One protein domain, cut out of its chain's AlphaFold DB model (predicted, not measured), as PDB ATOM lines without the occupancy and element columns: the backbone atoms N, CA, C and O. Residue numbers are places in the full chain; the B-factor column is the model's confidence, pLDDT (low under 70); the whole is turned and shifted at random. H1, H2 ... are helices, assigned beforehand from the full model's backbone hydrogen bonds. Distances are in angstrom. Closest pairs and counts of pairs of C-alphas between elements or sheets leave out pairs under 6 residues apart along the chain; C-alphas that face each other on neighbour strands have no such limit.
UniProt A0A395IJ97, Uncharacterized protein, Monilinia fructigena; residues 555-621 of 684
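Overview. This is residues 555 to 621 of the 684 residues of an uncharacterized protein of Monilinia fructigena (UniProt A0A395IJ97). Two helices, H1 and H3, run opposite ways as a tilted pair, with the short helix H2 at the turn between them; the short helix H4 lies off to one side, near H1. After H4 the last residues, 609 to 621, form a loop that folds back, so that residues 619 to 620 pair in parallel, as strands do, with residues 601 to 602 just before H4. The printed part has 67 residues with four named helices, in the order H1, H2, H3, H4, and no named strand; the class is all helix. It is compact, with a radius of gyration of the C-alphas of 10.9 A, and rounded, spanning 29 by 26 by 17 A.

Arrangement. H1, residues 556 to 567, touches H3, residues 578 to 592, with the C-alphas of Tyr 560 and Ala 589 closest at 6.0 A. Their lines stand at a steep tilt of 40 degrees, and they run opposite ways. H2, residues 571 to 574, meets H1 only through their link. H2 and H3 are close but not clearly touching, the closest C-alphas being those of Leu 571 and Leu 581, 7.5 A apart. H4, residues 603 to 608, is near H1, with 6 pairs of C-alphas within 10 A, and is apart from H2 and H3. In H1, H3 and H4 every O i to N i+4 pair is within hydrogen-bond range; H2 is too short for such a pair.

Along the chain. H1 begins at C-alpha 556 (8.770, -12.749, -48.993) and measures 16.4 A from first to last C-alpha. H2 measures 5.1 A. H3, the longest helix with 15 residues, measures 18.9 A and begins at C-alpha 578 (12.509, -6.472, -29.770). H4 measures 8.9 A and ends at C-alpha 608 (16.784, -19.042, -32.187).

Size, cuts and confidence. The two C-alphas farthest apart are those of Leu 573 and Pro 621, at 32.2 A. The printed part has no cut. The links H1 to H2 and H2 to H3 are tight, and H3 to H4 is short. The mean pLDDT of the printed part is 93.0, and no printed residue is under 70.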
ATOM      1  N   ASN A 555       9.165 -15.264 -52.455       90.25
ATOM      2  CA  ASN A 555      10.220 -15.423 -51.449       90.25
ATOM      3  C   ASN A 555      10.096 -14.483 -50.224       90.25
ATOM      4  O   ASN A 555      10.978 -14.513 -49.356       90.25
ATOM      5  N   HIS A 556       8.993 -13.726 -50.081       94.44
ATOM      6  CA  HIS A 556       8.770 -12.749 -48.993       94.44
ATOM      7  C   HIS A 556       9.091 -13.296 -47.598       94.44
ATOM      8  O   HIS A 556       9.821 -12.658 -46.844       94.44
ATOM      9  N   ALA A 557       8.591 -14.488 -47.248       93.56
ATOM     10  CA  ALA A 557       8.746 -15.064 -45.907       93.56
ATOM     11  C   ALA A 557      10.215 -15.333 -45.538       93.56
ATOM     12  O   ALA A 557      10.674 -14.996 -44.443       93.56
ATOM     13  N   LYS A 558      10.979 -15.895 -46.484       94.25
ATOM     14  CA  LYS A 558      12.417 -16.172 -46.348       94.25
ATOM     15  C   LYS A 558      13.211 -14.871 -46.191       94.25
ATOM     16  O   LYS A 558      14.155 -14.826 -45.398       94.25
ATOM     17  N   THR A 559      12.827 -13.830 -46.925       95.62
ATOM     18  CA  THR A 559      13.488 -12.520 -46.918       95.62
ATOM     19  C   THR A 559      13.175 -11.729 -45.648       95.62
ATOM     20  O   THR A 559      14.101 -11.261 -44.991       95.62
ATOM     21  N   TYR A 560      11.912 -11.689 -45.217       96.12
ATOM     22  CA  TYR A 560      11.473 -11.113 -43.939       96.12
ATOM     23  C   TYR A 560      12.166 -11.776 -42.738       96.12
ATOM     24  O   TYR A 560      12.734 -11.090 -41.885       96.12
ATOM     25  N   GLN A 561      12.225 -13.114 -42.706       95.62
ATOM     26  CA  GLN A 561      12.958 -13.852 -41.674       95.62
ATOM     27  C   GLN A 561      14.451 -13.471 -41.651       95.62
ATOM     28  O   GLN A 561      15.038 -13.309 -40.580       95.62
ATOM     29  N   ALA A 562      15.091 -13.348 -42.818       94.88
ATOM     30  CA  ALA A 562      16.497 -12.965 -42.901       94.88
ATOM     31  C   ALA A 562      16.730 -11.513 -42.446       94.88
ATOM     32  O   ALA A 562      17.695 -11.260 -41.726       94.88
ATOM     33  N   TRP A 563      15.831 -10.593 -42.810       95.62
ATOM     34  CA  TRP A 563      15.851  -9.192 -42.388       95.62
ATOM     35  C   TRP A 563      15.766  -9.076 -40.860       95.62
ATOM     36  O   TRP A 563      16.675  -8.517 -40.247       95.62
ATOM     37  N   LEU A 564      14.770  -9.710 -40.223       96.19
ATOM     38  CA  LEU A 564      14.640  -9.720 -38.757       96.19
ATOM     39  C   LEU A 564      15.918 -10.225 -38.078       96.19
ATOM     40  O   LEU A 564      16.412  -9.599 -37.144       96.19
ATOM     41  N   GLY A 565      16.482 -11.332 -38.570       94.69
ATOM     42  CA  GLY A 565      17.722 -11.898 -38.037       94.69
ATOM     43  C   GLY A 565      18.946 -10.988 -38.195       94.69
ATOM     44  O   GLY A 565      19.849 -11.050 -37.364       94.69
ATOM     45  N   TYR A 566      18.978 -10.136 -39.223       95.31
ATOM     46  CA  TYR A 566      20.066  -9.188 -39.459       95.31
ATOM     47  C   TYR A 566      19.955  -7.946 -38.562       95.31
ATOM     48  O   TYR A 566      20.888  -7.624 -37.823       95.31
ATOM     49  N   TYR A 567      18.800  -7.272 -38.556       95.38
ATOM     50  CA  TYR A 567      18.600  -6.054 -37.756       95.38
ATOM     51  C   TYR A 567      18.493  -6.339 -36.251       95.38
ATOM     52  O   TYR A 567      18.801  -5.465 -35.440       95.38
ATOM     53  N   LYS A 568      18.215  -7.590 -35.851       94.69
ATOM     54  CA  LYS A 568      18.356  -8.054 -34.460       94.69
ATOM     55  C   LYS A 568      19.761  -7.826 -33.877       94.69
ATOM     56  O   LYS A 568      19.878  -7.617 -32.669       94.69
ATOM     57  N   ASN A 569      20.805  -7.804 -34.707       92.81
ATOM     58  CA  ASN A 569      22.176  -7.510 -34.272       92.81
ATOM     59  C   ASN A 569      22.474  -5.999 -34.188       92.81
ATOM     60  O   ASN A 569      23.452  -5.600 -33.564       92.81
ATOM     61  N   HIS A 570      21.612  -5.154 -34.764       93.75
ATOM     62  CA  HIS A 570      21.821  -3.710 -34.914       93.75
ATOM     63  C   HIS A 570      20.925  -2.856 -33.996       93.75
ATOM     64  O   HIS A 570      21.048  -1.634 -33.986       93.75
ATOM     65  N   LEU A 571      20.075  -3.478 -33.165       94.19
ATOM     66  CA  LEU A 571      19.101  -2.804 -32.286       94.19
ATOM     67  C   LEU A 571      19.652  -1.599 -31.512       94.19
ATOM     68  O   LEU A 571      19.014  -0.551 -31.470       94.19
ATOM     69  N   ARG A 572      20.858  -1.717 -30.935       92.62
ATOM     70  CA  ARG A 572      21.493  -0.634 -30.164       92.62
ATOM     71  C   ARG A 572      21.773   0.610 -31.013       92.62
ATOM     72  O   ARG A 572      21.634   1.719 -30.508       92.62
ATOM     73  N   LEU A 573      22.170   0.428 -32.273       91.19
ATOM     74  CA  LEU A 573      22.445   1.519 -33.211       91.19
ATOM     75  C   LEU A 573      21.143   2.205 -33.643       91.19
ATOM     76  O   LEU A 573      21.054   3.429 -33.622       91.19
ATOM     77  N   MET A 574      20.126   1.394 -33.945       90.88
ATOM     78  CA  MET A 574      18.783   1.824 -34.358       90.88
ATOM     79  C   MET A 574      17.950   2.417 -33.204       90.88
ATOM     80  O   MET A 574      16.896   3.000 -33.438       90.88
ATOM     81  N   LYS A 575      18.404   2.254 -31.950       93.38
ATOM     82  CA  LYS A 575      17.656   2.531 -30.706       93.38
ATOM     83  C   LYS A 575      16.328   1.763 -30.606       93.38
ATOM     84  O   LYS A 575      15.353   2.266 -30.056       93.38
ATOM     85  N   TRP A 576      16.300   0.539 -31.124       95.19
ATOM     86  CA  TRP A 576      15.131  -0.342 -31.106       95.19
ATOM     87  C   TRP A 576      15.204  -1.364 -29.967       95.19
ATOM     88  O   TRP A 576      16.287  -1.785 -29.558       95.19
ATOM     89  N   ASP A 577      14.044  -1.817 -29.498       95.81
ATOM     90  CA  ASP A 577      13.908  -3.043 -28.711       95.81
ATOM     91  C   ASP A 577      13.420  -4.205 -29.609       95.81
ATOM     92  O   ASP A 577      13.361  -4.096 -30.837       95.81
ATOM     93  N   ASN A 578      13.083  -5.353 -29.012       96.75
ATOM     94  CA  ASN A 578      12.509  -6.472 -29.770       96.75
ATOM     95  C   ASN A 578      11.138  -6.130 -30.380       96.75
ATOM     96  O   ASN A 578      10.822  -6.612 -31.466       96.75
ATOM     97  N   THR A 579      10.320  -5.350 -29.673       96.75
ATOM     98  CA  THR A 579       8.951  -5.003 -30.075       96.75
ATOM     99  C   THR A 579       8.969  -4.105 -31.305       96.75
ATOM    100  O   THR A 579       8.295  -4.386 -32.294       96.75
ATOM    101  N   GLU A 580       9.810  -3.075 -31.272       96.00
ATOM    102  CA  GLU A 580      10.019  -2.141 -32.368       96.00
ATOM    103  C   GLU A 580      10.661  -2.833 -33.574       96.00
ATOM    104  O   GLU A 580      10.200  -2.622 -34.690       96.00
ATOM    105  N   LEU A 581      11.622  -3.750 -33.377       96.38
ATOM    106  CA  LEU A 581      12.150  -4.583 -34.470       96.38
ATOM    107  C   LEU A 581      11.044  -5.361 -35.194       96.38
ATOM    108  O   LEU A 581      11.047  -5.426 -36.422       96.38
ATOM    109  N   VAL A 582      10.116  -5.973 -34.454       96.56
ATOM    110  CA  VAL A 582       8.999  -6.712 -35.060       96.56
ATOM    111  C   VAL A 582       8.023  -5.756 -35.739       96.56
ATOM    112  O   VAL A 582       7.608  -6.026 -36.862       96.56
ATOM    113  N   ARG A 583       7.699  -4.612 -35.123       95.69
ATOM    114  CA  ARG A 583       6.824  -3.594 -35.724       95.69
ATOM    115  C   ARG A 583       7.390  -3.077 -37.053       95.69
ATOM    116  O   ARG A 583       6.690  -3.097 -38.061       95.69
ATOM    117  N   GLN A 584       8.663  -2.693 -37.056       94.38
ATOM    118  CA  GLN A 584       9.416  -2.230 -38.224       94.38
ATOM    119  C   GLN A 584       9.563  -3.332 -39.274       94.38
ATOM    120  O   GLN A 584       9.365  -3.089 -40.459       94.38
ATOM    121  N   GLY A 585       9.821  -4.571 -38.850       94.75
ATOM    122  CA  GLY A 585       9.843  -5.731 -39.736       94.75
ATOM    123  C   GLY A 585       8.488  -6.001 -40.398       94.75
ATOM    124  O   GLY A 585       8.447  -6.413 -41.552       94.75
ATOM    125  N   ASN A 586       7.377  -5.776 -39.694       95.19
ATOM    126  CA  ASN A 586       6.032  -6.001 -40.224       95.19
ATOM    127  C   ASN A 586       5.633  -4.955 -41.267       95.19
ATOM    128  O   ASN A 586       5.015  -5.323 -42.269       95.19
ATOM    129  N   LEU A 587       6.001  -3.688 -41.047       93.06
ATOM    130  CA  LEU A 587       5.895  -2.633 -42.058       93.06
ATOM    131  C   LEU A 587       6.808  -2.955 -43.244       93.06
ATOM    132  O   LEU A 587       6.333  -3.067 -44.371       93.06
ATOM    133  N   TYR A 588       8.078  -3.275 -42.982       92.56
ATOM    134  CA  TYR A 588       9.024  -3.710 -44.005       92.56
ATOM    135  C   TYR A 588       8.518  -4.912 -44.816       92.56
ATOM    136  O   TYR A 588       8.724  -4.947 -46.019       92.56
ATOM    137  N   ALA A 589       7.809  -5.882 -44.238       93.50
ATOM    138  CA  ALA A 589       7.242  -6.981 -45.016       93.50
ATOM    139  C   ALA A 589       6.170  -6.504 -46.017       93.50
ATOM    140  O   ALA A 589       6.171  -6.920 -47.175       93.50
ATOM    141  N   LYS A 590       5.282  -5.600 -45.599       91.38
ATOM    142  CA  LYS A 590       4.181  -5.098 -46.436       91.38
ATOM    143  C   LYS A 590       4.667  -4.048 -47.435       91.38
ATOM    144  O   LYS A 590       4.583  -4.242 -48.642       91.38
ATOM    145  N   GLU A 591       5.257  -2.972 -46.938       87.25
ATOM    146  CA  GLU A 591       5.660  -1.786 -47.703       87.25
ATOM    147  C   GLU A 591       7.061  -1.939 -48.324       87.25
ATOM    148  O   GLU A 591       7.327  -1.421 -49.409       87.25
ATOM    149  N   GLY A 592       7.945  -2.714 -47.686       86.00
ATOM    150  CA  GLY A 592       9.339  -2.944 -48.102       86.00
ATOM    151  C   GLY A 592       9.629  -4.281 -48.803       86.00
ATOM    152  O   GLY A 592      10.660  -4.389 -49.464       86.00
ATOM    153  N   LEU A 593       8.726  -5.271 -48.743       91.12
ATOM    154  CA  LEU A 593       8.774  -6.510 -49.535       91.12
ATOM    155  C   LEU A 593       7.544  -6.692 -50.434       91.12
ATOM    156  O   LEU A 593       7.636  -7.420 -51.417       91.12
ATOM    157  N   GLY A 594       6.459  -5.936 -50.240       91.19
ATOM    158  CA  GLY A 594       5.246  -6.072 -51.058       91.19
ATOM    159  C   GLY A 594       4.421  -7.307 -50.693       91.19
ATOM    160  O   GLY A 594       3.575  -7.717 -51.481       91.19
ATOM    161  N   ALA A 595       4.681  -7.917 -49.532       92.31
ATOM    162  CA  ALA A 595       3.955  -9.096 -49.090       92.31
ATOM    163  C   ALA A 595       2.479  -8.736 -48.824       92.31
ATOM    164  O   ALA A 595       2.218  -7.717 -48.174       92.31
ATOM    165  N   PRO A 596       1.510  -9.563 -49.263       89.56
ATOM    166  CA  PRO A 596       0.082  -9.283 -49.073       89.56
ATOM    167  C   PRO A 596      -0.309  -9.232 -47.588       89.56
ATOM    168  O   PRO A 596      -1.209  -8.495 -47.189       89.56
ATOM    169  N   GLU A 597       0.409  -9.980 -46.752       91.44
ATOM    170  CA  GLU A 597       0.288  -9.978 -45.302       91.44
ATOM    171  C   GLU A 597       1.663 -10.156 -44.640       91.44
ATOM    172  O   GLU A 597       2.661 -10.449 -45.299       91.44
ATOM    173  N   THR A 598       1.731  -9.981 -43.318       93.12
ATOM    174  CA  THR A 598       2.958 -10.244 -42.554       93.12
ATOM    175  C   THR A 598       3.268 -11.749 -42.582       93.12
ATOM    176  O   THR A 598       2.459 -12.527 -42.068       93.12
ATOM    177  N   PRO A 599       4.417 -12.193 -43.132       94.25
ATOM    178  CA  PRO A 599       4.676 -13.615 -43.318       94.25
ATOM    179  C   PRO A 599       4.753 -14.405 -42.008       94.25
ATOM    180  O   PRO A 599       5.200 -13.906 -40.972       94.25
ATOM    181  N   THR A 600       4.360 -15.676 -42.069       93.00
ATOM    182  CA  THR A 600       4.437 -16.591 -40.927       93.00
ATOM    183  C   THR A 600       5.872 -17.051 -40.650       93.00
ATOM    184  O   THR A 600       6.686 -17.210 -41.561       93.00
ATOM    185  N   ILE A 601       6.197 -17.293 -39.375       93.31
ATOM    186  CA  ILE A 601       7.504 -17.806 -38.944       93.31
ATOM    187  C   ILE A 601       7.329 -19.000 -37.995       93.31
ATOM    188  O   ILE A 601       6.552 -18.969 -37.039       93.31
ATOM    189  N   TYR A 602       8.110 -20.058 -38.223       93.19
ATOM    190  CA  TYR A 602       8.159 -21.236 -37.357       93.19
ATOM    191  C   TYR A 602       8.659 -20.924 -35.939       93.19
ATOM    192  O   TYR A 602       9.689 -20.269 -35.747       93.19
ATOM    193  N   ARG A 603       7.992 -21.486 -34.925       91.75
ATOM    194  CA  ARG A 603       8.303 -21.283 -33.496       91.75
ATOM    195  C   ARG A 603       9.787 -21.485 -33.132       91.75
ATOM    196  O   ARG A 603      10.340 -20.680 -32.382       91.75
ATOM    197  N   ARG A 604      10.472 -22.501 -33.673       91.38
ATOM    198  CA  ARG A 604      11.922 -22.728 -33.467       91.38
ATOM    199  C   ARG A 604      12.807 -21.607 -34.004       91.38
ATOM    200  O   ARG A 604      13.847 -21.335 -33.407       91.38
ATOM    201  N   VAL A 605      12.433 -20.974 -35.117       90.69
ATOM    202  CA  VAL A 605      13.187 -19.852 -35.699       90.69
ATOM    203  C   VAL A 605      13.138 -18.654 -34.755       90.69
ATOM    204  O   VAL A 605      14.183 -18.127 -34.388       90.69
ATOM    205  N   ILE A 606      11.943 -18.307 -34.275       90.31
ATOM    206  CA  ILE A 606      11.718 -17.228 -33.300       90.31
ATOM    207  C   ILE A 606      12.504 -17.480 -32.007       90.31
ATOM    208  O   ILE A 606      13.140 -16.570 -31.473       90.31
ATOM    209  N   GLY A 607      12.525 -18.733 -31.536       88.75
ATOM    210  CA  GLY A 607      13.353 -19.150 -30.403       88.75
ATOM    211  C   GLY A 607      14.849 -18.909 -30.635       88.75
ATOM    212  O   GLY A 607      15.506 -18.328 -29.777       88.75
ATOM    213  N   LYS A 608      15.377 -19.281 -31.811       88.88
ATOM    214  CA  LYS A 608      16.784 -19.042 -32.187       88.88
ATOM    215  C   LYS A 608      17.143 -17.559 -32.340       88.88
ATOM    216  O   LYS A 608      18.300 -17.212 -32.144       88.88
ATOM    217  N   MET A 609      16.184 -16.702 -32.685       89.88
ATOM    218  CA  MET A 609      16.380 -15.249 -32.810       89.88
ATOM    219  C   MET A 609      16.279 -14.490 -31.477       89.88
ATOM    220  O   MET A 609      16.534 -13.288 -31.435       89.88
ATOM    221  N   GLY A 610      15.866 -15.151 -30.388       91.56
ATOM    222  CA  GLY A 610      15.587 -14.467 -29.121       91.56
ATOM    223  C   GLY A 610      14.368 -13.535 -29.186       91.56
ATOM    224  O   GLY A 610      14.331 -12.532 -28.476       91.56
ATOM    225  N   LEU A 611      13.385 -13.856 -30.039       93.06
ATOM    226  CA  LEU A 611      12.130 -13.104 -30.226       93.06
ATOM    227  C   LEU A 611      10.910 -13.825 -29.614       93.06
ATOM    228  O   LEU A 611       9.756 -13.543 -29.933       93.06
ATOM    229  N   LYS A 612      11.146 -14.814 -28.741       91.88
ATOM    230  CA  LYS A 612      10.077 -15.572 -28.077       91.88
ATOM    231  C   LYS A 612       9.294 -14.652 -27.135       91.88
ATOM    232  O   LYS A 612       9.867 -14.108 -26.200       91.88
ATOM    233  N   GLY A 613       7.983 -14.554 -27.348       89.69
ATOM    234  CA  GLY A 613       7.088 -13.712 -26.545       89.69
ATOM    235  C   GLY A 613       6.993 -12.260 -27.018       89.69
ATOM    236  O   GLY A 613       6.216 -11.501 -26.450       89.69
ATOM    237  N   THR A 614       7.728 -11.868 -28.063       93.44
ATOM    238  CA  THR A 614       7.570 -10.553 -28.690       93.44
ATOM    239  C   THR A 614       6.229 -10.488 -29.440       93.44
ATOM    240  O   THR A 614       5.954 -11.387 -30.243       93.44
ATOM    241  N   PRO A 615       5.375  -9.476 -29.189       92.69
ATOM    242  CA  PRO A 615       4.081  -9.353 -29.854       92.69
ATOM    243  C   PRO A 615       4.240  -8.975 -31.334       92.69
ATOM    244  O   PRO A 615       5.259  -8.424 -31.739       92.69
ATOM    245  N   GLY A 616       3.215  -9.259 -32.143       91.62
ATOM    246  CA  GLY A 616       3.168  -8.893 -33.566       91.62
ATOM    247  C   GLY A 616       3.768  -9.912 -34.545       91.62
ATOM    248  O   GLY A 616       3.708  -9.679 -35.748       91.62
ATOM    249  N   LEU A 617       4.316 -11.040 -34.077       92.81
ATOM    250  CA  LEU A 617       4.794 -12.125 -34.945       92.81
ATOM    251  C   LEU A 617       3.684 -13.136 -35.267       92.81
ATOM    252  O   LEU A 617       3.032 -13.660 -34.362       92.81
ATOM    253  N   ASN A 618       3.550 -13.505 -36.542       93.00
ATOM    254  CA  ASN A 618       2.652 -14.569 -36.996       93.00
ATOM    255  C   ASN A 618       3.319 -15.948 -36.809       93.00
ATOM    256  O   ASN A 618       4.061 -16.425 -37.668       93.00
ATOM    257  N   ILE A 619       3.106 -16.581 -35.650       92.44
ATOM    258  CA  ILE A 619       3.829 -17.801 -35.241       92.44
ATOM    259  C   ILE A 619       3.096 -19.077 -35.666       92.44
ATOM    260  O   ILE A 619       2.007 -19.356 -35.168       92.44
ATOM    261  N   ILE A 620       3.752 -19.926 -36.462       92.50
ATOM    262  CA  ILE A 620       3.243 -21.262 -36.823       92.50
ATOM    263  C   ILE A 620       3.998 -22.403 -36.106       92.50
ATOM    264  O   ILE A 620       5.180 -22.251 -35.755       92.50
ATOM    265  N   PRO A 621       3.343 -23.556 -35.846       89.44
ATOM    266  CA  PRO A 621       4.006 -24.746 -35.316       89.44
ATOM    267  C   PRO A 621       5.117 -25.239 -36.245       89.44
ATOM    268  O   PRO A 621       4.975 -25.224 -37.463       89.44
TER     269      PRO A 621